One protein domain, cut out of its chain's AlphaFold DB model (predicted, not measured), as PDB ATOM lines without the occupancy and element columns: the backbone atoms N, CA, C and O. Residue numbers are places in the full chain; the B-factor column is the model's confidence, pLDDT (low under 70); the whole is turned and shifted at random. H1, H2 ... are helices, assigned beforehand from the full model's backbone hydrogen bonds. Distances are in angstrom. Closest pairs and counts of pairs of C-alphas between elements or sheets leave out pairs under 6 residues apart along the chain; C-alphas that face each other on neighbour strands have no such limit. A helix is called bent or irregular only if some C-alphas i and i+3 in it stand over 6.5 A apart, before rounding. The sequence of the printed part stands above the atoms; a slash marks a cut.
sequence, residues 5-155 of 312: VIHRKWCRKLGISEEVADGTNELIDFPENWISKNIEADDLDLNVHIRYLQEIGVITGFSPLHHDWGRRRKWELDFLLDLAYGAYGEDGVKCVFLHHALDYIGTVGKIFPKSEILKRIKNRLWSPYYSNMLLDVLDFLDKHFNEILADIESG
ATOM      1  N   VAL A   5      13.902  85.452 -22.842       95.12
ATOM      2  CA  VAL A   5      13.456  84.793 -21.600       95.12
ATOM      3  C   VAL A   5      14.178  85.309 -20.349       95.12
ATOM      4  O   VAL A   5      13.549  85.453 -19.304       95.12
ATOM      5  N   ILE A   6      15.471  85.630 -20.450       95.56
ATOM      6  CA  ILE A   6      16.250  86.212 -19.351       95.56
ATOM      7  C   ILE A   6      15.766  87.640 -19.106       95.56
ATOM      8  O   ILE A   6      15.467  87.989 -17.970       95.56
ATOM      9  N   HIS A   7      15.618  88.442 -20.165       96.19
ATOM     10  CA  HIS A   7      15.118  89.808 -20.028       96.19
ATOM     11  C   HIS A   7      13.723  89.838 -19.384       96.19
ATOM     12  O   HIS A   7      13.541  90.495 -18.364       96.19
ATOM     13  N   ARG A   8      12.782  89.018 -19.872       96.88
ATOM     14  CA  ARG A   8      11.438  88.873 -19.291       96.88
ATOM     15  C   ARG A   8      11.444  88.478 -17.819       96.88
ATOM     16  O   ARG A   8      10.686  89.048 -17.037       96.88
ATOM     17  N   LYS A   9      12.286  87.511 -17.431       96.94
ATOM     18  CA  LYS A   9      12.431  87.099 -16.024       96.94
ATOM     19  C   LYS A   9      12.771  88.309 -15.152       96.94
ATOM     20  O   LYS A   9      12.137  88.512 -14.117       96.94
ATOM     21  N   TRP A  10      13.749  89.104 -15.577       97.75
ATOM     22  CA  TRP A  10      14.223  90.249 -14.807       97.75
ATOM     23  C   TRP A  10      13.257  91.439 -14.849       97.75
ATOM     24  O   TRP A  10      13.058  92.057 -13.808       97.75
ATOM     25  N   CYS A  11      12.560  91.687 -15.963       98.06
ATOM     26  CA  CYS A  11      11.458  92.655 -16.028       98.06
ATOM     27  C   CYS A  11      10.350  92.324 -15.029       98.06
ATOM     28  O   CYS A  11       9.976  93.165 -14.219       98.06
ATOM     29  N   ARG A  12       9.893  91.066 -15.006       98.19
ATOM     30  CA  ARG A  12       8.865  90.617 -14.058       98.19
ATOM     31  C   ARG A  12       9.310  90.795 -12.612       98.19
ATOM     32  O   ARG A  12       8.523  91.190 -11.759       98.19
ATOM     33  N   LYS A  13      10.584  90.510 -12.326       98.31
ATOM     34  CA  LYS A  13      11.170  90.696 -10.992       98.31
ATOM     35  C   LYS A  13      11.268  92.178 -10.599       98.31
ATOM     36  O   LYS A  13      11.178  92.472  -9.412       98.31
ATOM     37  N   LEU A  14      11.401  93.079 -11.575       98.19
ATOM     38  CA  LEU A  14      11.351  94.536 -11.406       98.19
ATOM     39  C   LEU A  14       9.910  95.088 -11.305       98.19
ATOM     40  O   LEU A  14       9.733  96.275 -11.062       98.19
ATOM     41  N   GLY A  15       8.881  94.244 -11.450       98.31
ATOM     42  CA  GLY A  15       7.470  94.648 -11.397       98.31
ATOM     43  C   GLY A  15       6.862  95.028 -12.750       98.31
ATOM     44  O   GLY A  15       5.706  95.431 -12.793       98.31
ATOM     45  N   ILE A  16       7.604  94.856 -13.846       98.44
ATOM     46  CA  ILE A  16       7.165  95.179 -15.208       98.44
ATOM     47  C   ILE A  16       6.415  93.981 -15.804       98.44
ATOM     48  O   ILE A  16       6.840  92.827 -15.655       98.44
ATOM     49  N   SER A  17       5.302  94.243 -16.494       98.25
ATOM     50  CA  SER A  17       4.492  93.196 -17.122       98.25
ATOM     51  C   SER A  17       5.240  92.486 -18.263       98.25
ATOM     52  O   SER A  17       6.157  93.023 -18.885       98.25
ATOM     53  N   GLU A  18       4.846  91.244 -18.553       97.56
ATOM     54  CA  GLU A  18       5.454  90.481 -19.651       97.56
ATOM     55  C   GLU A  18       5.122  91.075 -21.027       97.56
ATOM     56  O   GLU A  18       5.960  91.027 -21.921       97.56
ATOM     57  N   GLU A  19       3.947  91.696 -21.166       97.56
ATOM     58  CA  GLU A  19       3.528  92.408 -22.376       97.56
ATOM     59  C   GLU A  19       4.456  93.586 -22.689       97.56
ATOM     60  O   GLU A  19       4.968  93.674 -23.804       97.56
ATOM     61  N   VAL A  20       4.755  94.432 -21.694       98.12
ATOM     62  CA  VAL A  20       5.710  95.539 -21.858       98.12
ATOM     63  C   VAL A  20       7.096  94.995 -22.194       98.12
ATOM     64  O   VAL A  20       7.743  95.483 -23.114       98.12
ATOM     65  N   ALA A  21       7.539  93.932 -21.514       97.50
ATOM     66  CA  ALA A  21       8.847  93.336 -21.772       97.50
ATOM     67  C   ALA A  21       8.989  92.775 -23.198       97.50
ATOM     68  O   ALA A  21      10.025  92.972 -23.839       97.50
ATOM     69  N   ASP A  22       7.969  92.079 -23.707       96.56
ATOM     70  CA  ASP A  22       7.960  91.552 -25.075       96.56
ATOM     71  C   ASP A  22       7.829  92.679 -26.112       96.56
ATOM     72  O   ASP A  22       8.538  92.667 -27.121       96.56
ATOM     73  N   GLY A  23       7.022  93.700 -25.821       96.50
ATOM     74  CA  GLY A  23       6.901  94.902 -26.638       96.50
ATOM     75  C   GLY A  23       8.211  95.689 -26.755       96.50
ATOM     76  O   GLY A  23       8.618  96.057 -27.856       96.50
ATOM     77  N   THR A  24       8.923  95.903 -25.646       96.25
ATOM     78  CA  THR A  24      10.243  96.550 -25.635       96.25
ATOM     79  C   THR A  24      11.313  95.689 -26.311       96.25
ATOM     80  O   THR A  24      12.155  96.219 -27.031       96.25
ATOM     81  N   ASN A  25      11.285  94.364 -26.134       95.44
ATOM     82  CA  ASN A  25      12.178  93.465 -26.872       95.44
ATOM     83  C   ASN A  25      11.977  93.586 -28.386       95.44
ATOM     84  O   ASN A  25      12.954  93.673 -29.129       95.44
ATOM     85  N   GLU A  26      10.723  93.616 -28.845       94.69
ATOM     86  CA  GLU A  26      10.422  93.815 -30.259       94.69
ATOM     87  C   GLU A  26      10.878  95.198 -30.742       94.69
ATOM     88  O   GLU A  26      11.485  95.285 -31.807       94.69
ATOM     89  N   LEU A  27      10.672  96.251 -29.947       93.19
ATOM     90  CA  LEU A  27      11.150  97.603 -30.247       93.19
ATOM     91  C   LEU A  27      12.681  97.674 -30.396       93.19
ATOM     92  O   LEU A  27      13.165  98.366 -31.284       93.19
ATOM     93  N   ILE A  28      13.458  96.971 -29.570       92.38
ATOM     94  CA  ILE A  28      14.932  97.040 -29.614       92.38
ATOM     95  C   ILE A  28      15.518  96.162 -30.726       92.38
ATOM     96  O   ILE A  28      16.428  96.587 -31.445       92.38
ATOM     97  N   ASP A  29      15.012  94.937 -30.872       90.06
ATOM     98  CA  ASP A  29      15.577  93.952 -31.801       90.06
ATOM     99  C   ASP A  29      15.001  94.068 -33.212       90.06
ATOM    100  O   ASP A  29      15.685  93.736 -34.185       90.06
ATOM    101  N   PHE A  30      13.743  94.499 -33.325       90.69
ATOM    102  CA  PHE A  30      12.996  94.631 -34.577       90.69
ATOM    103  C   PHE A  30      12.204  95.950 -34.639       90.69
ATOM    104  O   PHE A  30      11.004  95.929 -34.934       90.69
ATOM    105  N   PRO A  31      12.851  97.104 -34.415       87.88
ATOM    106  CA  PRO A  31      12.186  98.406 -34.357       87.88
ATOM    107  C   PRO A  31      11.290  98.705 -35.562       87.88
ATOM    108  O   PRO A  31      10.244  99.310 -35.401       87.88
ATOM    109  N   GLU A  32      11.619  98.238 -36.766       84.19
ATOM    110  CA  GLU A  32      10.778  98.413 -37.964       84.19
ATOM    111  C   GLU A  32       9.431  97.694 -37.859       84.19
ATOM    112  O   GLU A  32       8.381  98.244 -38.204       84.19
ATOM    113  N   ASN A  33       9.459  96.455 -37.360       87.56
ATOM    114  CA  ASN A  33       8.250  95.679 -37.119       87.56
ATOM    115  C   ASN A  33       7.435  96.329 -36.009       87.56
ATOM    116  O   ASN A  33       6.219  96.423 -36.124       87.56
ATOM    117  N   TRP A  34       8.104  96.798 -34.957       91.50
ATOM    118  CA  TRP A  34       7.433  97.466 -33.857       91.50
ATOM    119  C   TRP A  34       6.774  98.778 -34.305       91.50
ATOM    120  O   TRP A  34       5.579  98.962 -34.092       91.50
ATOM    121  N   ILE A  35       7.518  99.644 -35.001       86.19
ATOM    122  CA  ILE A  35       7.050 100.937 -35.520       86.19
ATOM    123  C   ILE A  35       5.848 100.729 -36.442       86.19
ATOM    124  O   ILE A  35       4.817 101.357 -36.253       86.19
ATOM    125  N   SER A  36       5.934  99.794 -37.394       84.88
ATOM    126  CA  SER A  36       4.835  99.537 -38.338       84.88
ATOM    127  C   SER A  36       3.557  98.977 -37.701       84.88
ATOM    128  O   SER A  36       2.498  99.062 -38.319       84.88
ATOM    129  N   LYS A  37       3.645  98.389 -36.502       88.81
ATOM    130  CA  LYS A  37       2.494  97.857 -35.760       88.81
ATOM    131  C   LYS A  37       1.875  98.862 -34.797       88.81
ATOM    132  O   LYS A  37       0.676  98.781 -34.562       88.81
ATOM    133  N   ASN A  38       2.697  99.721 -34.195       86.25
ATOM    134  CA  ASN A  38       2.300 100.526 -33.038       86.25
ATOM    135  C   ASN A  38       2.175 102.018 -33.347       86.25
ATOM    136  O   ASN A  38       1.612 102.745 -32.540       86.25
ATOM    137  N   ILE A  39       2.695 102.480 -34.485       82.12
ATOM    138  CA  ILE A  39       2.600 103.879 -34.894       82.12
ATOM    139  C   ILE A  39       1.665 103.935 -36.096       82.12
ATOM    140  O   ILE A  39       1.992 103.429 -37.174       82.12
ATOM    141  N   GLU A  40       0.482 104.521 -35.902       77.75
ATOM    142  CA  GLU A  40      -0.456 104.734 -37.000       77.75
ATOM    143  C   GLU A  40       0.132 105.728 -38.017       77.75
ATOM    144  O   GLU A  40       0.991 106.559 -37.710       77.75
ATOM    145  N   ALA A  41      -0.272 105.609 -39.283       64.25
ATOM    146  CA  ALA A  41       0.322 106.386 -40.376       64.25
ATOM    147  C   ALA A  41       0.026 107.897 -40.293       64.25
ATOM    148  O   ALA A  41       0.693 108.699 -40.952       64.25
ATOM    149  N   ASP A  42      -0.992 108.261 -39.524       61.69
ATOM    150  CA  ASP A  42      -1.505 109.599 -39.253       61.69
ATOM    151  C   ASP A  42      -0.934 110.228 -37.978       61.69
ATOM    152  O   ASP A  42      -1.133 111.426 -37.774       61.69
ATOM    153  N   ASP A  43      -0.146 109.484 -37.192       67.31
ATOM    154  CA  ASP A  43       0.641 110.040 -36.092       67.31
ATOM    155  C   ASP A  43       1.811 110.851 -36.680       67.31
ATOM    156  O   ASP A  43       2.916 110.363 -36.967       67.31
ATOM    157  N   LEU A  44       1.468 112.088 -37.050       54.44
ATOM    158  CA  LEU A  44       2.192 112.901 -38.019       54.44
ATOM    159  C   LEU A  44       3.583 113.264 -37.501       54.44
ATOM    160  O   LEU A  44       4.541 113.210 -38.265       54.44
ATOM    161  N   ASP A  45       3.717 113.563 -36.211       67.06
ATOM    162  CA  ASP A  45       4.968 114.069 -35.641       67.06
ATOM    163  C   ASP A  45       6.071 113.009 -35.631       67.06
ATOM    164  O   ASP A  45       7.215 113.286 -36.006       67.06
ATOM    165  N   LEU A  46       5.729 111.767 -35.289       65.56
ATOM    166  CA  LEU A  46       6.708 110.690 -35.197       65.56
ATOM    167  C   LEU A  46       7.092 110.142 -36.572       65.56
ATOM    168  O   LEU A  46       8.273 109.929 -36.853       65.56
ATOM    169  N   ASN A  47       6.117 109.993 -37.472       65.56
ATOM    170  CA  ASN A  47       6.385 109.621 -38.858       65.56
ATOM    171  C   ASN A  47       7.181 110.703 -39.599       65.56
ATOM    172  O   ASN A  47       8.067 110.368 -40.390       65.56
ATOM    173  N   VAL A  48       6.907 111.986 -39.341       66.88
ATOM    174  CA  VAL A  48       7.704 113.102 -39.869       66.88
ATOM    175  C   VAL A  48       9.117 113.049 -39.309       66.88
ATOM    176  O   VAL A  48      10.057 113.186 -40.085       66.88
ATOM    177  N   HIS A  49       9.297 112.783 -38.014       69.44
ATOM    178  CA  HIS A  49      10.629 112.677 -37.423       69.44
ATOM    179  C   HIS A  49      11.425 111.495 -37.995       69.44
ATOM    180  O   HIS A  49      12.567 111.665 -38.418       69.44
ATOM    181  N   ILE A  50      10.819 110.308 -38.100       69.88
ATOM    182  CA  ILE A  50      11.460 109.118 -38.683       69.88
ATOM    183  C   ILE A  50      11.813 109.357 -40.156       69.88
ATOM    184  O   ILE A  50      12.939 109.067 -40.566       69.88
ATOM    185  N   ARG A  51      10.891 109.917 -40.951       68.31
ATOM    186  CA  ARG A  51      11.168 110.268 -42.353       68.31
ATOM    187  C   ARG A  51      12.258 111.315 -42.464       68.31
ATOM    188  O   ARG A  51      13.148 111.150 -43.285       68.31
ATOM    189  N   TYR A  52      12.231 112.340 -41.620       68.12
ATOM    190  CA  TYR A  52      13.264 113.363 -41.584       68.12
ATOM    191  C   TYR A  52      14.635 112.737 -41.323       68.12
ATOM    192  O   TYR A  52      15.552 112.950 -42.108       68.12
ATOM    193  N   LEU A  53      14.759 111.886 -40.297       68.62
ATOM    194  CA  LEU A  53      16.002 111.174 -39.981       68.62
ATOM    195  C   LEU A  53      16.482 110.275 -41.137       68.62
ATOM    196  O   LEU A  53      17.691 110.164 -41.364       68.62
ATOM    197  N   GLN A  54      15.561 109.654 -41.881       68.94
ATOM    198  CA  GLN A  54      15.873 108.904 -43.104       68.94
ATOM    199  C   GLN A  54      16.352 109.818 -44.242       68.94
ATOM    200  O   GLN A  54      17.336 109.508 -44.913       68.94
ATOM    201  N   GLU A  55      15.685 110.952 -44.448       66.38
ATOM    202  CA  GLU A  55      15.972 111.916 -45.515       66.38
ATOM    203  C   GLU A  55      17.323 112.613 -45.325       66.38
ATOM    204  O   GLU A  55      18.072 112.758 -46.291       66.38
ATOM    205  N   ILE A  56      17.686 112.976 -44.091       62.12
ATOM    206  CA  ILE A  56      18.994 113.584 -43.787       62.12
ATOM    207  C   ILE A  56      20.129 112.555 -43.695       62.12
ATOM    208  O   ILE A  56      21.258 112.896 -43.344       62.12
ATOM    209  N   GLY A  57      19.845 111.280 -43.976       56.84
ATOM    210  CA  GLY A  57      20.837 110.212 -43.936       56.84
ATOM    211  C   GLY A  57      21.374 109.912 -42.534       56.84
ATOM    212  O   GLY A  57      22.399 109.252 -42.400       56.84
ATOM    213  N   VAL A  58      20.699 110.355 -41.470       60.59
ATOM    214  CA  VAL A  58      21.007 109.888 -40.109       60.59
ATOM    215  C   VAL A  58      20.633 108.409 -39.982       60.59
ATOM    216  O   VAL A  58      21.372 107.614 -39.394       60.59
ATOM    217  N   ILE A  59      19.540 108.027 -40.641       62.56
ATOM    218  CA  ILE A  59      19.164 106.649 -40.941       62.56
ATOM    219  C   ILE A  59      19.437 106.439 -42.441       62.56
ATOM    220  O   ILE A  59      18.557 106.605 -43.282       62.56
ATOM    221  N   THR A  60      20.695 106.175 -42.813       43.91
ATOM    222  CA  THR A  60      21.083 105.992 -44.222       43.91
ATOM    223  C   THR A  60      20.533 104.686 -44.795       43.91
ATOM    224  O   THR A  60      21.087 103.602 -44.608       43.91
ATOM    225  N   GLY A  61      19.470 104.817 -45.590       43.09
ATOM    226  CA  GLY A  61      18.899 103.730 -46.374       43.09
ATOM    227  C   GLY A  61      18.202 102.672 -45.523       43.09
ATOM    228  O   GLY A  61      18.263 102.673 -44.300       43.09
ATOM    229  N   PHE A  62      17.567 101.716 -46.193       42.69
ATOM    230  CA  PHE A  62      17.114 100.445 -45.618       42.69
ATOM    231  C   PHE A  62      18.294  99.593 -45.073       42.69
ATOM    232  O   PHE A  62      18.293  98.374 -45.223       42.69
ATOM    233  N   SER A  63      19.346 100.191 -44.498       46.09
ATOM    234  CA  SER A  63      20.160  99.471 -43.528       46.09
ATOM    235  C   SER A  63      19.279  99.425 -42.296       46.09
ATOM    236  O   SER A  63      19.104 100.466 -41.655       46.09
ATOM    237  N   PRO A  64      18.618  98.281 -42.070       49.66
ATOM    238  CA  PRO A  64      17.478  98.225 -41.195       49.66
ATOM    239  C   PRO A  64      17.902  98.765 -39.847       49.66
ATOM    240  O   PRO A  64      19.063  98.554 -39.476       49.66
ATOM    241  N   LEU A  65      17.027  99.502 -39.161       57.97
ATOM    242  CA  LEU A  65      17.264  99.885 -37.770       57.97
ATOM    243  C   LEU A  65      17.881  98.662 -37.075       57.97
ATOM    244  O   LEU A  65      17.294  97.579 -37.060       57.97
ATOM    245  N   HIS A  66      19.171  98.778 -36.748       65.31
ATOM    246  CA  HIS A  66      20.004  97.585 -36.645       65.31
ATOM    247  C   HIS A  66      19.579  96.829 -35.389       65.31
ATOM    248  O   HIS A  66      19.156  97.458 -34.422       65.31
ATOM    249  N   HIS A  67      19.738  95.501 -35.383       70.25
ATOM    250  CA  HIS A  67      19.643  94.738 -34.138       70.25
ATOM    251  C   HIS A  67      20.487  95.420 -33.044       70.25
ATOM    252  O   HIS A  67      21.587  95.906 -33.334       70.25
ATOM    253  N   ASP A  68      19.973  95.443 -31.815       78.00
ATOM    254  CA  ASP A  68      20.510  96.201 -30.680       78.00
ATOM    255  C   ASP A  68      20.437  97.736 -30.875       78.00
ATOM    256  O   ASP A  68      21.425  98.458 -30.652       78.00
ATOM    257  N   TRP A  69      19.287  98.260 -31.311       83.94
ATOM    258  CA  TRP A  69      19.096  99.706 -31.458       83.94
ATOM    259  C   TRP A  69      19.294 100.443 -30.122       83.94
ATOM    260  O   TRP A  69      19.053  99.882 -29.060       83.94
ATOM    261  N   GLY A  70      19.816 101.674 -30.149       86.62
ATOM    262  CA  GLY A  70      20.159 102.439 -28.938       86.62
ATOM    263  C   GLY A  70      21.525 102.108 -28.318       86.62
ATOM    264  O   GLY A  70      22.004 102.813 -27.430       86.62
ATOM    265  N   ARG A  71      22.239 101.083 -28.808       86.94
ATOM    266  CA  ARG A  71      23.522 100.655 -28.218       86.94
ATOM    267  C   ARG A  71      24.740 101.485 -28.644       86.94
ATOM    268  O   ARG A  71      25.750 101.496 -27.921       86.94
ATOM    269  N   ARG A  72      24.704 102.096 -29.837       86.25
ATOM    270  CA  ARG A  72      25.884 102.691 -30.497       86.25
ATOM    271  C   ARG A  72      26.022 104.184 -30.257       86.25
ATOM    272  O   ARG A  72      27.126 104.637 -29.960       86.25
ATOM    273  N   ARG A  73      24.941 104.944 -30.427       87.75
ATOM    274  CA  ARG A  73      24.967 106.409 -30.352       87.75
ATOM    275  C   ARG A  73      24.012 106.908 -29.282       87.75
ATOM    276  O   ARG A  73      22.956 106.327 -29.069       87.75
ATOM    277  N   LYS A  74      24.374 108.019 -28.636       89.81
ATOM    278  CA  LYS A  74      23.577 108.589 -27.546       89.81
ATOM    279  C   LYS A  74      22.175 109.011 -28.004       89.81
ATOM    280  O   LYS A  74      21.209 108.667 -27.341       89.81
ATOM    281  N   TRP A  75      22.069 109.653 -29.167       87.25
ATOM    282  CA  TRP A  75      20.778 110.059 -29.729       87.25
ATOM    283  C   TRP A  75      19.884 108.866 -30.110       87.25
ATOM    284  O   TRP A  75      18.670 108.978 -30.017       87.25
ATOM    285  N   GLU A  76      20.461 107.719 -30.504       89.38
ATOM    286  CA  GLU A  76      19.683 106.496 -30.777       89.38
ATOM    287  C   GLU A  76      19.055 105.971 -29.486       89.38
ATOM    288  O   GLU A  76      17.909 105.537 -29.504       89.38
ATOM    289  N   LEU A  77      19.800 106.021 -28.375       93.75
ATOM    290  CA  LEU A  77      19.272 105.654 -27.065       93.75
ATOM    291  C   LEU A  77      18.162 106.614 -26.645       93.75
ATOM    292  O   LEU A  77      17.106 106.148 -26.251       93.75
ATOM    293  N   ASP A  78      18.383 107.927 -26.723       92.62
ATOM    294  CA  ASP A  78      17.370 108.900 -26.294       92.62
ATOM    295  C   ASP A  78      16.072 108.751 -27.104       92.62
ATOM    296  O   ASP A  78      15.003 108.640 -26.516       92.62
ATOM    297  N   PHE A  79      16.170 108.588 -28.425       89.50
ATOM    298  CA  PHE A  79      14.999 108.353 -29.270       89.50
ATOM    299  C   PHE A  79      14.298 107.014 -28.971       89.50
ATOM    300  O   PHE A  79      13.072 106.939 -28.952       89.50
ATOM    301  N   LEU A  80      15.058 105.952 -28.685       93.56
ATOM    302  CA  LEU A  80      14.500 104.676 -28.232       93.56
ATOM    303  C   LEU A  80      13.762 104.817 -26.889       93.56
ATOM    304  O   LEU A  80      12.711 104.201 -26.706       93.56
ATOM    305  N   LEU A  81      14.294 105.609 -25.955       95.56
ATOM    306  CA  LEU A  81      13.649 105.870 -24.667       95.56
ATOM    307  C   LEU A  81      12.352 106.665 -24.851       95.56
ATOM    308  O   LEU A  81      11.358 106.312 -24.224       95.56
ATOM    309  N   ASP A  82      12.332 107.652 -25.750       92.44
ATOM    310  CA  ASP A  82      11.123 108.418 -26.079       92.44
ATOM    311  C   ASP A  82      10.025 107.516 -26.660       92.44
ATOM    312  O   ASP A  82       8.871 107.581 -26.232       92.44
ATOM    313  N   LEU A  83      10.384 106.608 -27.573       91.56
ATOM    314  CA  LEU A  83       9.454 105.614 -28.117       91.56
ATOM    315  C   LEU A  83       8.921 104.665 -27.041       91.56
ATOM    316  O   LEU A  83       7.721 104.396 -26.982       91.56
ATOM    317  N   ALA A  84       9.806 104.156 -26.182       95.50
ATOM    318  CA  ALA A  84       9.418 103.250 -25.109       95.50
ATOM    319  C   ALA A  84       8.519 103.942 -24.073       95.50
ATOM    320  O   ALA A  84       7.575 103.323 -23.584       95.50
ATOM    321  N   TYR A  85       8.781 105.219 -23.776       95.38
ATOM    322  CA  TYR A  85       7.947 106.028 -22.894       95.38
ATOM    323  C   TYR A  85       6.572 106.297 -23.506       95.38
ATOM    324  O   TYR A  85       5.561 106.102 -22.836       95.38
ATOM    325  N   GLY A  86       6.516 106.682 -24.784       90.56
ATOM    326  CA  GLY A  86       5.251 106.920 -25.482       90.56
ATOM    327  C   GLY A  86       4.349 105.685 -25.521       90.56
ATOM    328  O   GLY A  86       3.140 105.802 -25.349       90.56
ATOM    329  N   ALA A  87       4.931 104.496 -25.686       93.31
ATOM    330  CA  ALA A  87       4.168 103.255 -25.773       93.31
ATOM    331  C   ALA A  87       3.816 102.618 -24.424       93.31
ATOM    332  O   ALA A  87       2.737 102.046 -24.279       93.31
ATOM    333  N   TYR A  88       4.729 102.664 -23.451       95.94
ATOM    334  CA  TYR A  88       4.625 101.866 -22.223       95.94
ATOM    335  C   TYR A  88       4.925 102.661 -20.943       95.94
ATOM    336  O   TYR A  88       5.088 102.071 -19.873       95.94
ATOM    337  N   GLY A  89       5.039 103.986 -21.031       96.25
ATOM    338  CA  GLY A  89       5.352 104.857 -19.902       96.25
ATOM    339  C   GLY A  89       6.707 104.549 -19.259       96.25
ATOM    340  O   GLY A  89       7.675 104.154 -19.914       96.25
ATOM    341  N   GLU A  90       6.789 104.731 -17.939       98.31
ATOM    342  CA  GLU A  90       8.032 104.519 -17.186       98.31
ATOM    343  C   GLU A  90       8.540 103.076 -17.263       98.31
ATOM    344  O   GLU A  90       9.751 102.846 -17.295       98.31
ATOM    345  N   ASP A  91       7.625 102.108 -17.324       98.62
ATOM    346  CA  ASP A  91       7.962 100.690 -17.392       98.62
ATOM    347  C   ASP A  91       8.700 100.355 -18.690       98.62
ATOM    348  O   ASP A  91       9.688  99.619 -18.657       98.62
ATOM    349  N   GLY A  92       8.303 100.955 -19.818       98.06
ATOM    350  CA  GLY A  92       9.022 100.821 -21.087       98.06
ATOM    351  C   GLY A  92      10.456 101.329 -20.998       98.06
ATOM    352  O   GLY A  92      11.396 100.643 -21.401       98.06
ATOM    353  N   VAL A  93      10.642 102.511 -20.409       98.38
ATOM    354  CA  VAL A  93      11.963 103.129 -20.210       98.38
ATOM    355  C   VAL A  93      12.850 102.257 -19.317       98.38
ATOM    356  O   VAL A  93      13.997 101.960 -19.668       98.38
ATOM    357  N   LYS A  94      12.318 101.784 -18.183       98.50
ATOM    358  CA  LYS A  94      13.023 100.858 -17.279       98.50
ATOM    359  C   LYS A  94      13.391  99.560 -17.995       98.50
ATOM    360  O   LYS A  94      14.496  99.050 -17.811       98.50
ATOM    361  N   CYS A  95      12.502  99.057 -18.848       98.06
ATOM    362  CA  CYS A  95      12.725  97.862 -19.649       98.06
ATOM    363  C   CYS A  95      13.861  98.054 -20.671       98.06
ATOM    364  O   CYS A  95      14.750  97.208 -20.750       98.06
ATOM    365  N   VAL A  96      13.928  99.196 -21.367       97.62
ATOM    366  CA  VAL A  96      15.047  99.527 -22.272       97.62
ATOM    367  C   VAL A  96      16.377  99.581 -21.518       97.62
ATOM    368  O   VAL A  96      17.371  98.982 -21.946       97.62
ATOM    369  N   PHE A  97      16.415 100.268 -20.373       97.94
ATOM    370  CA  PHE A  97      17.632 100.337 -19.564       97.94
ATOM    371  C   PHE A  97      18.069  98.964 -19.068       97.94
ATOM    372  O   PHE A  97      19.254  98.631 -19.161       97.94
ATOM    373  N   LEU A  98      17.125  98.159 -18.577       98.00
ATOM    374  CA  LEU A  98      17.404  96.809 -18.116       98.00
ATOM    375  C   LEU A  98      17.947  95.945 -19.257       98.00
ATOM    376  O   LEU A  98      18.977  95.301 -19.076       98.00
ATOM    377  N   HIS A  99      17.337  95.989 -20.444       96.88
ATOM    378  CA  HIS A  99      17.816  95.277 -21.627       96.88
ATOM    379  C   HIS A  99      19.292  95.594 -21.913       96.88
ATOM    380  O   HIS A  99      20.138  94.695 -21.940       96.88
ATOM    381  N   HIS A 100      19.638  96.874 -22.077       96.50
ATOM    382  CA  HIS A 100      21.012  97.275 -22.385       96.50
ATOM    383  C   HIS A 100      22.000  96.975 -21.251       96.50
ATOM    384  O   HIS A 100      23.165  96.655 -21.510       96.50
ATOM    385  N   ALA A 101      21.552  97.057 -19.998       97.44
ATOM    386  CA  ALA A 101      22.358  96.693 -18.844       97.44
ATOM    387  C   ALA A 101      22.675  95.192 -18.819       97.44
ATOM    388  O   ALA A 101      23.837  94.826 -18.635       97.44
ATOM    389  N   LEU A 102      21.688  94.324 -19.059       96.81
ATOM    390  CA  LEU A 102      21.885  92.873 -19.128       96.81
ATOM    391  C   LEU A 102      22.840  92.488 -20.269       96.81
ATOM    392  O   LEU A 102      23.728  91.656 -20.077       96.81
ATOM    393  N   ASP A 103      22.723  93.144 -21.426       94.38
ATOM    394  CA  ASP A 103      23.661  93.020 -22.549       94.38
ATOM    395  C   ASP A 103      25.099  93.342 -22.155       94.38
ATOM    396  O   ASP A 103      26.053  92.634 -22.508       94.38
ATOM    397  N   TYR A 104      25.258  94.428 -21.404       95.75
ATOM    398  CA  TYR A 104      26.553  94.866 -20.930       95.75
ATOM    399  C   TYR A 104      27.134  93.889 -19.906       95.75
ATOM    400  O   TYR A 104      28.279  93.460 -20.064       95.75
ATOM    401  N   ILE A 105      26.337  93.465 -18.920       96.62
ATOM    402  CA  ILE A 105      26.729  92.470 -17.912       96.62
ATOM    403  C   ILE A 105      27.146  91.164 -18.591       96.62
ATOM    404  O   ILE A 105      28.207  90.637 -18.278       96.62
ATOM    405  N   GLY A 106      26.392  90.677 -19.578       94.94
ATOM    406  CA  GLY A 106      26.766  89.462 -20.306       94.94
ATOM    407  C   GLY A 106      28.068  89.582 -21.095       94.94
ATOM    408  O   GLY A 106      28.745  88.583 -21.318       94.94
ATOM    409  N   THR A 107      28.455  90.801 -21.476       94.31
ATOM    410  CA  THR A 107      29.709  91.054 -22.192       94.31
ATOM    411  C   THR A 107      30.909  91.144 -21.246       94.31
ATOM    412  O   THR A 107      31.993  90.680 -21.592       94.31
ATOM    413  N   VAL A 108      30.751  91.760 -20.066       95.56
ATOM    414  CA  VAL A 108      31.895  92.136 -19.213       95.56
ATOM    415  C   VAL A 108      31.845  91.613 -17.773       95.56
ATOM    416  O   VAL A 108      32.775  91.861 -17.006       95.56
ATOM    417  N   GLY A 109      30.798  90.872 -17.406       94.00
ATOM    418  CA  GLY A 109      30.503  90.405 -16.046       94.00
ATOM    419  C   GLY A 109      31.613  89.600 -15.377       94.00
ATOM    420  O   GLY A 109      31.786  89.683 -14.169       94.00
ATOM    421  N   LYS A 110      32.411  88.876 -16.171       93.44
ATOM    422  CA  LYS A 110      33.555  88.074 -15.700       93.44
ATOM    423  C   LYS A 110      34.869  88.851 -15.616       93.44
ATOM    424  O   LYS A 110      35.852  88.333 -15.101       93.44
ATOM    425  N   ILE A 111      34.911  90.052 -16.193       97.31
ATOM    426  CA  ILE A 111      36.147  90.817 -16.402       97.31
ATOM    427  C   ILE A 111      36.298  91.897 -15.331       97.31
ATOM    428  O   ILE A 111      37.401  92.146 -14.854       97.31
ATOM    429  N   PHE A 112      35.196  92.548 -14.958       97.56
ATOM    430  CA  PHE A 112      35.210  93.673 -14.027       97.56
ATOM    431  C   PHE A 112      34.413  93.365 -12.756       97.56
ATOM    432  O   PHE A 112      33.446  92.607 -12.803       97.56
ATOM    433  N   PRO A 113      34.772  93.980 -11.614       97.94
ATOM    434  CA  PRO A 113      33.974  93.872 -10.400       97.94
ATOM    435  C   PRO A 113      32.608  94.558 -10.566       97.94
ATOM    436  O   PRO A 113      32.478  95.533 -11.313       97.94
ATOM    437  N   LYS A 114      31.606  94.098  -9.800       98.06
ATOM    438  CA  LYS A 114      30.223  94.621  -9.798       98.06
ATOM    439  C   LYS A 114      30.158  96.152  -9.804       98.06
ATOM    440  O   LYS A 114      29.490  96.740 -10.650       98.06
ATOM    441  N   SER A 115      30.870  96.800  -8.882       98.19
ATOM    442  CA  SER A 115      30.850  98.260  -8.713       98.19
ATOM    443  C   SER A 115      31.302  99.017  -9.967       98.19
ATOM    444  O   SER A 115      30.686 100.012 -10.349       98.19
ATOM    445  N   GLU A 116      32.340  98.527 -10.646       98.25
ATOM    446  CA  GLU A 116      32.832  99.112 -11.896       98.25
ATOM    447  C   GLU A 116      31.834  98.893 -13.040       98.25
ATOM    448  O   GLU A 116      31.606  99.796 -13.844       98.25
ATOM    449  N   ILE A 117      31.180  97.729 -13.093       98.38
ATOM    450  CA  ILE A 117      30.153  97.437 -14.101       98.38
ATOM    451  C   ILE A 117      28.963  98.387 -13.953       98.38
ATOM    452  O   ILE A 117      28.577  99.024 -14.933       98.38
ATOM    453  N   LEU A 118      28.424  98.548 -12.741       98.38
ATOM    454  CA  LEU A 118      27.297  99.451 -12.482       98.38
ATOM    455  C   LEU A 118      27.645 100.909 -12.808       98.38
ATOM    456  O   LEU A 118      26.860 101.606 -13.452       98.38
ATOM    457  N   LYS A 119      28.858 101.356 -12.457       98.25
ATOM    458  CA  LYS A 119      29.361 102.689 -12.827       98.25
ATOM    459  C   LYS A 119      29.385 102.888 -14.346       98.25
ATOM    460  O   LYS A 119      28.981 103.941 -14.840       98.25
ATOM    461  N   ARG A 120      29.839 101.885 -15.102       97.75
ATOM    462  CA  ARG A 120      29.879 101.945 -16.571       97.75
ATOM    463  C   ARG A 120      28.491 101.929 -17.197       97.75
ATOM    464  O   ARG A 120      28.272 102.678 -18.144       97.75
ATOM    465  N   ILE A 121      27.565 101.133 -16.661       97.88
ATOM    466  CA  ILE A 121      26.158 101.124 -17.089       97.88
ATOM    467  C   ILE A 121      25.555 102.514 -16.891       97.88
ATOM    468  O   ILE A 121      25.040 103.083 -17.851       97.88
ATOM    469  N   LYS A 122      25.714 103.104 -15.696       98.06
ATOM    470  CA  LYS A 122      25.248 104.465 -15.406       98.06
ATOM    471  C   LYS A 122      25.773 105.467 -16.428       98.06
ATOM    472  O   LYS A 122      24.989 106.178 -17.036       98.06
ATOM    473  N   ASN A 123      27.085 105.494 -16.655       96.81
ATOM    474  CA  ASN A 123      27.700 106.459 -17.569       96.81
ATOM    475  C   ASN A 123      27.259 106.265 -19.025       96.81
ATOM    476  O   ASN A 123      27.106 107.240 -19.753       96.81
ATOM    477  N   ARG A 124      27.079 105.014 -19.459       95.94
ATOM    478  CA  ARG A 124      26.694 104.696 -20.837       95.94
ATOM    479  C   ARG A 124      25.228 105.013 -21.117       95.94
ATOM    480  O   ARG A 124      24.915 105.459 -22.215       95.94
ATOM    481  N   LEU A 125      24.356 104.736 -20.152       96.81
ATOM    482  CA  LEU A 125      22.908 104.844 -20.311       96.81
ATOM    483  C   LEU A 125      22.336 106.156 -19.764       96.81
ATOM    484  O   LEU A 125      21.143 106.394 -19.910       96.81
ATOM    485  N   TRP A 126      23.165 107.018 -19.164       97.25
ATOM    486  CA  TRP A 126      22.719 108.276 -18.569       97.25
ATOM    487  C   TRP A 126      21.901 109.105 -19.556       97.25
ATOM    488  O   TRP A 126      22.399 109.483 -20.616       97.25
ATOM    489  N   SER A 127      20.664 109.417 -19.190       95.44
ATOM    490  CA  SER A 127      19.812 110.386 -19.873       95.44
ATOM    491  C   SER A 127      19.277 111.358 -18.821       95.44
ATOM    492  O   SER A 127      18.783 110.890 -17.794       95.44
ATOM    493  N   PRO A 128      19.390 112.686 -19.017       94.88
ATOM    494  CA  PRO A 128      18.903 113.653 -18.036       94.88
ATOM    495  C   PRO A 128      17.387 113.535 -17.826       94.88
ATOM    496  O   PRO A 128      16.933 113.593 -16.685       94.88
ATOM    497  N   TYR A 129      16.633 113.271 -18.898       96.00
ATOM    498  CA  TYR A 129      15.171 113.165 -18.884       96.00
ATOM    499  C   TYR A 129      14.657 111.916 -18.159       96.00
ATOM    500  O   TYR A 129      13.636 111.966 -17.484       96.00
ATOM    501  N   TYR A 130      15.400 110.810 -18.240       97.12
ATOM    502  CA  TYR A 130      14.993 109.501 -17.714       97.12
ATOM    503  C   TYR A 130      15.887 109.018 -16.563       97.12
ATOM    504  O   TYR A 130      16.031 107.819 -16.314       97.12
ATOM    505  N   SER A 131      16.544 109.953 -15.876       96.94
ATOM    506  CA  SER A 131      17.561 109.646 -14.869       96.94
ATOM    507  C   SER A 131      16.994 108.863 -13.683       96.94
ATOM    508  O   SER A 131      17.630 107.905 -13.247       96.94
ATOM    509  N   ASN A 132      15.789 109.195 -13.210       98.06
ATOM    510  CA  ASN A 132      15.148 108.485 -12.095       98.06
ATOM    511  C   ASN A 132      14.889 107.006 -12.439       98.06
ATOM    512  O   ASN A 132      15.260 106.122 -11.672       98.06
ATOM    513  N   MET A 133      14.365 106.720 -13.636       98.50
ATOM    514  CA  MET A 133      14.134 105.350 -14.111       98.50
ATOM    515  C   MET A 133      15.441 104.557 -14.243       98.50
ATOM    516  O   MET A 133      15.477 103.366 -13.939       98.50
ATOM    517  N   LEU A 134      16.533 105.204 -14.667       98.19
ATOM    518  CA  LEU A 134      17.853 104.570 -14.694       98.19
ATOM    519  C   LEU A 134      18.363 104.258 -13.281       98.19
ATOM    520  O   LEU A 134      18.960 103.203 -13.079       98.19
ATOM    521  N   LEU A 135      18.157 105.157 -12.315       98.00
ATOM    522  CA  LEU A 135      18.554 104.930 -10.923       98.00
ATOM    523  C   LEU A 135      17.787 103.751 -10.312       98.00
ATOM    524  O   LEU A 135      18.427 102.882  -9.725       98.00
ATOM    525  N   ASP A 136      16.479 103.645 -10.558       98.50
ATOM    526  CA  ASP A 136      15.676 102.486 -10.143       98.50
ATOM    527  C   ASP A 136      16.253 101.170 -10.691       98.50
ATOM    528  O   ASP A 136      16.401 100.181  -9.967       98.50
ATOM    529  N   VAL A 137      16.623 101.159 -11.978       98.50
ATOM    530  CA  VAL A 137      17.236  99.989 -12.622       98.50
ATOM    531  C   VAL A 137      18.614  99.691 -12.028       98.50
ATOM    532  O   VAL A 137      18.928  98.530 -11.789       98.50
ATOM    533  N   LEU A 138      19.445 100.696 -11.751       98.44
ATOM    534  CA  LEU A 138      20.764 100.491 -11.143       98.44
ATOM    535  C   LEU A 138      20.666  99.925  -9.722       98.44
ATOM    536  O   LEU A 138      21.402  98.991  -9.400       98.44
ATOM    537  N   ASP A 139      19.741 100.430  -8.910       98.44
ATOM    538  CA  ASP A 139      19.474  99.919  -7.563       98.44
ATOM    539  C   ASP A 139      18.971  98.471  -7.607       98.44
ATOM    540  O   ASP A 139      19.362  97.635  -6.786       98.44
ATOM    541  N   PHE A 140      18.129  98.144  -8.588       98.50
ATOM    542  CA  PHE A 140      17.681  96.777  -8.833       98.50
ATOM    543  C   PHE A 140      18.835  95.850  -9.235       98.50
ATOM    544  O   PHE A 140      18.990  94.762  -8.671       98.50
ATOM    545  N   LEU A 141      19.672  96.285 -10.182       98.31
ATOM    546  CA  LEU A 141      20.840  95.532 -10.631       98.31
ATOM    547  C   LEU A 141      21.821  95.294  -9.482       98.31
ATOM    548  O   LEU A 141      22.363  94.199  -9.386       98.31
ATOM    549  N   ASP A 142      22.038  96.274  -8.601       98.31
ATOM    550  CA  ASP A 142      22.947  96.128  -7.462       98.31
ATOM    551  C   ASP A 142      22.510  95.012  -6.502       98.31
ATOM    552  O   ASP A 142      23.350  94.204  -6.077       98.31
ATOM    553  N   LYS A 143      21.199  94.937  -6.228       98.44
ATOM    554  CA  LYS A 143      20.572  93.938  -5.349       98.44
ATOM    555  C   LYS A 143      20.596  92.528  -5.938       98.44
ATOM    556  O   LYS A 143      20.807  91.571  -5.198       98.44
ATOM    557  N   HIS A 144      20.413  92.395  -7.253       98.31
ATOM    558  CA  HIS A 144      20.255  91.096  -7.925       98.31
ATOM    559  C   HIS A 144      21.444  90.677  -8.801       98.31
ATOM    560  O   HIS A 144      21.363  89.691  -9.532       98.31
ATOM    561  N   PHE A 145      22.571  91.390  -8.726       98.06
ATOM    562  CA  PHE A 145      23.681  91.242  -9.670       98.06
ATOM    563  C   PHE A 145      24.199  89.806  -9.825       98.06
ATOM    564  O   PHE A 145      24.400  89.333 -10.942       98.06
ATOM    565  N   ASN A 146      24.413  89.106  -8.710       97.56
ATOM    566  CA  ASN A 146      24.985  87.758  -8.730       97.56
ATOM    567  C   ASN A 146      24.019  86.740  -9.351       97.56
ATOM    568  O   ASN A 146      24.447  85.864 -10.097       97.56
ATOM    569  N   GLU A 147      22.718  86.878  -9.083       97.50
ATOM    570  CA  GLU A 147      21.684  86.038  -9.692       97.50
ATOM    571  C   GLU A 147      21.570  86.313 -11.200       97.50
ATOM    572  O   GLU A 147      21.506  85.378 -11.996       97.50
ATOM    573  N   ILE A 148      21.612  87.590 -11.603       96.94
ATOM    574  CA  ILE A 148      21.619  88.007 -13.012       96.94
ATOM    575  C   ILE A 148      22.812  87.397 -13.748       96.94
ATOM    576  O   ILE A 148      22.653  86.830 -14.830       96.94
ATOM    577  N   LEU A 149      24.010  87.504 -13.171       96.06
ATOM    578  CA  LEU A 149      25.219  86.969 -13.783       96.06
ATOM    579  C   LEU A 149      25.130  85.444 -13.929       96.06
ATOM    580  O   LEU A 149      25.406  84.925 -15.008       96.06
ATOM    581  N   ALA A 150      24.659  84.740 -12.896       95.44
ATOM    582  CA  ALA A 150      24.454  83.294 -12.944       95.44
ATOM    583  C   ALA A 150      23.427  82.874 -14.017       95.44
ATOM    584  O   ALA A 150      23.642  81.897 -14.740       95.44
ATOM    585  N   ASP A 151      22.330  83.616 -14.179       95.38
ATOM    586  CA  ASP A 151      21.332  83.375 -15.230       95.38
ATOM    587  C   ASP A 151      21.903  83.567 -16.640       95.38
ATOM    588  O   ASP A 151      21.626  82.778 -17.549       95.38
ATOM    589  N   ILE A 152      22.694  84.628 -16.830       94.12
ATOM    590  CA  ILE A 152      23.345  84.920 -18.108       94.12
ATOM    591  C   ILE A 152      24.374  83.830 -18.434       94.12
ATOM    592  O   ILE A 152      24.408  83.344 -19.564       94.12
ATOM    593  N   GLU A 153      25.170  83.400 -17.451       92.31
ATOM    594  CA  GLU A 153      26.200  82.368 -17.616       92.31
ATOM    595  C   GLU A 153      25.626  80.976 -17.871       92.31
ATOM    596  O   GLU A 153      26.130  80.242 -18.721       92.31
ATOM    597  N   SER A 154      24.548  80.620 -17.176       91.75
ATOM    598  CA  SER A 154      23.813  79.376 -17.426       91.75
ATOM    599  C   SER A 154      23.001  79.420 -18.730       91.75
ATOM    600  O   SER A 154      22.470  78.395 -19.174       91.75
ATOM    601  N   GLY A 155      22.885  80.602 -19.353       78.75
ATOM    602  CA  GLY A 155      22.125  80.847 -20.578       78.75
ATOM    603  C   GLY A 155      20.652  80.453 -20.465       78.75
ATOM    604  O   GLY A 155      20.060  80.080 -21.490       78.75
TER     605      GLY A 155
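This is residues 5 to 155 of the 312 residues of an uncharacterized protein of Pyrococcus kukulkanii (UniProt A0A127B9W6). A long helix, H5, folds back on itself as a V, and its second arm, H5b, is the core on which H1, H2, H6 and both arms of bent H7 pack. H3 packs on H2, while H4 lies at the far end, touching no helix, and a long loop leads back from it. The printed part has 151 residues with seven named helices, H1 to H7, and no named strand: all helix, compact, radius of gyration of the C-alphas 15.6 A, spans 45 by 29 by 28 A.

H1, residues 5 to 13, begins at C-alpha 5 (13.456, 84.793, -21.600). H2 is residues 18 to 29, H3 31 to 38, H4 44 to 55. H5, residues 74 to 108, was assigned as one helix by its hydrogen bonds but is bent, C-alphas 87 and 90 being 9.5 A apart; its arms are H5a, 74 to 87, 20.2 A, and H5b, 90 to 108, 27.0 A. H6 is residues 114 to 125. H7, residues 131 to 153, likewise assigned as one helix, is bent, with C-alphas 143 and 146 8.3 A apart: H7a, 131 to 143, and H7b, 146 to 153, ending at C-alpha 153 (26.200, 82.368, -17.616).

H5 is the hub. Residues 95 to 102 of H5b touch H1, closest C-alphas His 7 and His 99, 6.3 A. Residues 91 to 99 touch H2, Val 20 to Gly 92, 6.3 A. H6 and H7a form a hairpin at a shallow tilt of 20 degrees, closest C-alphas Leu 118 and Leu 138, 6.7 A. In each helix or arm every O i to N i+4 pair is within hydrogen-bond range.

The printed part has no cut. The link H4 to H5 is long, 18 residues. Residues 41 to 66 are under pLDDT 70.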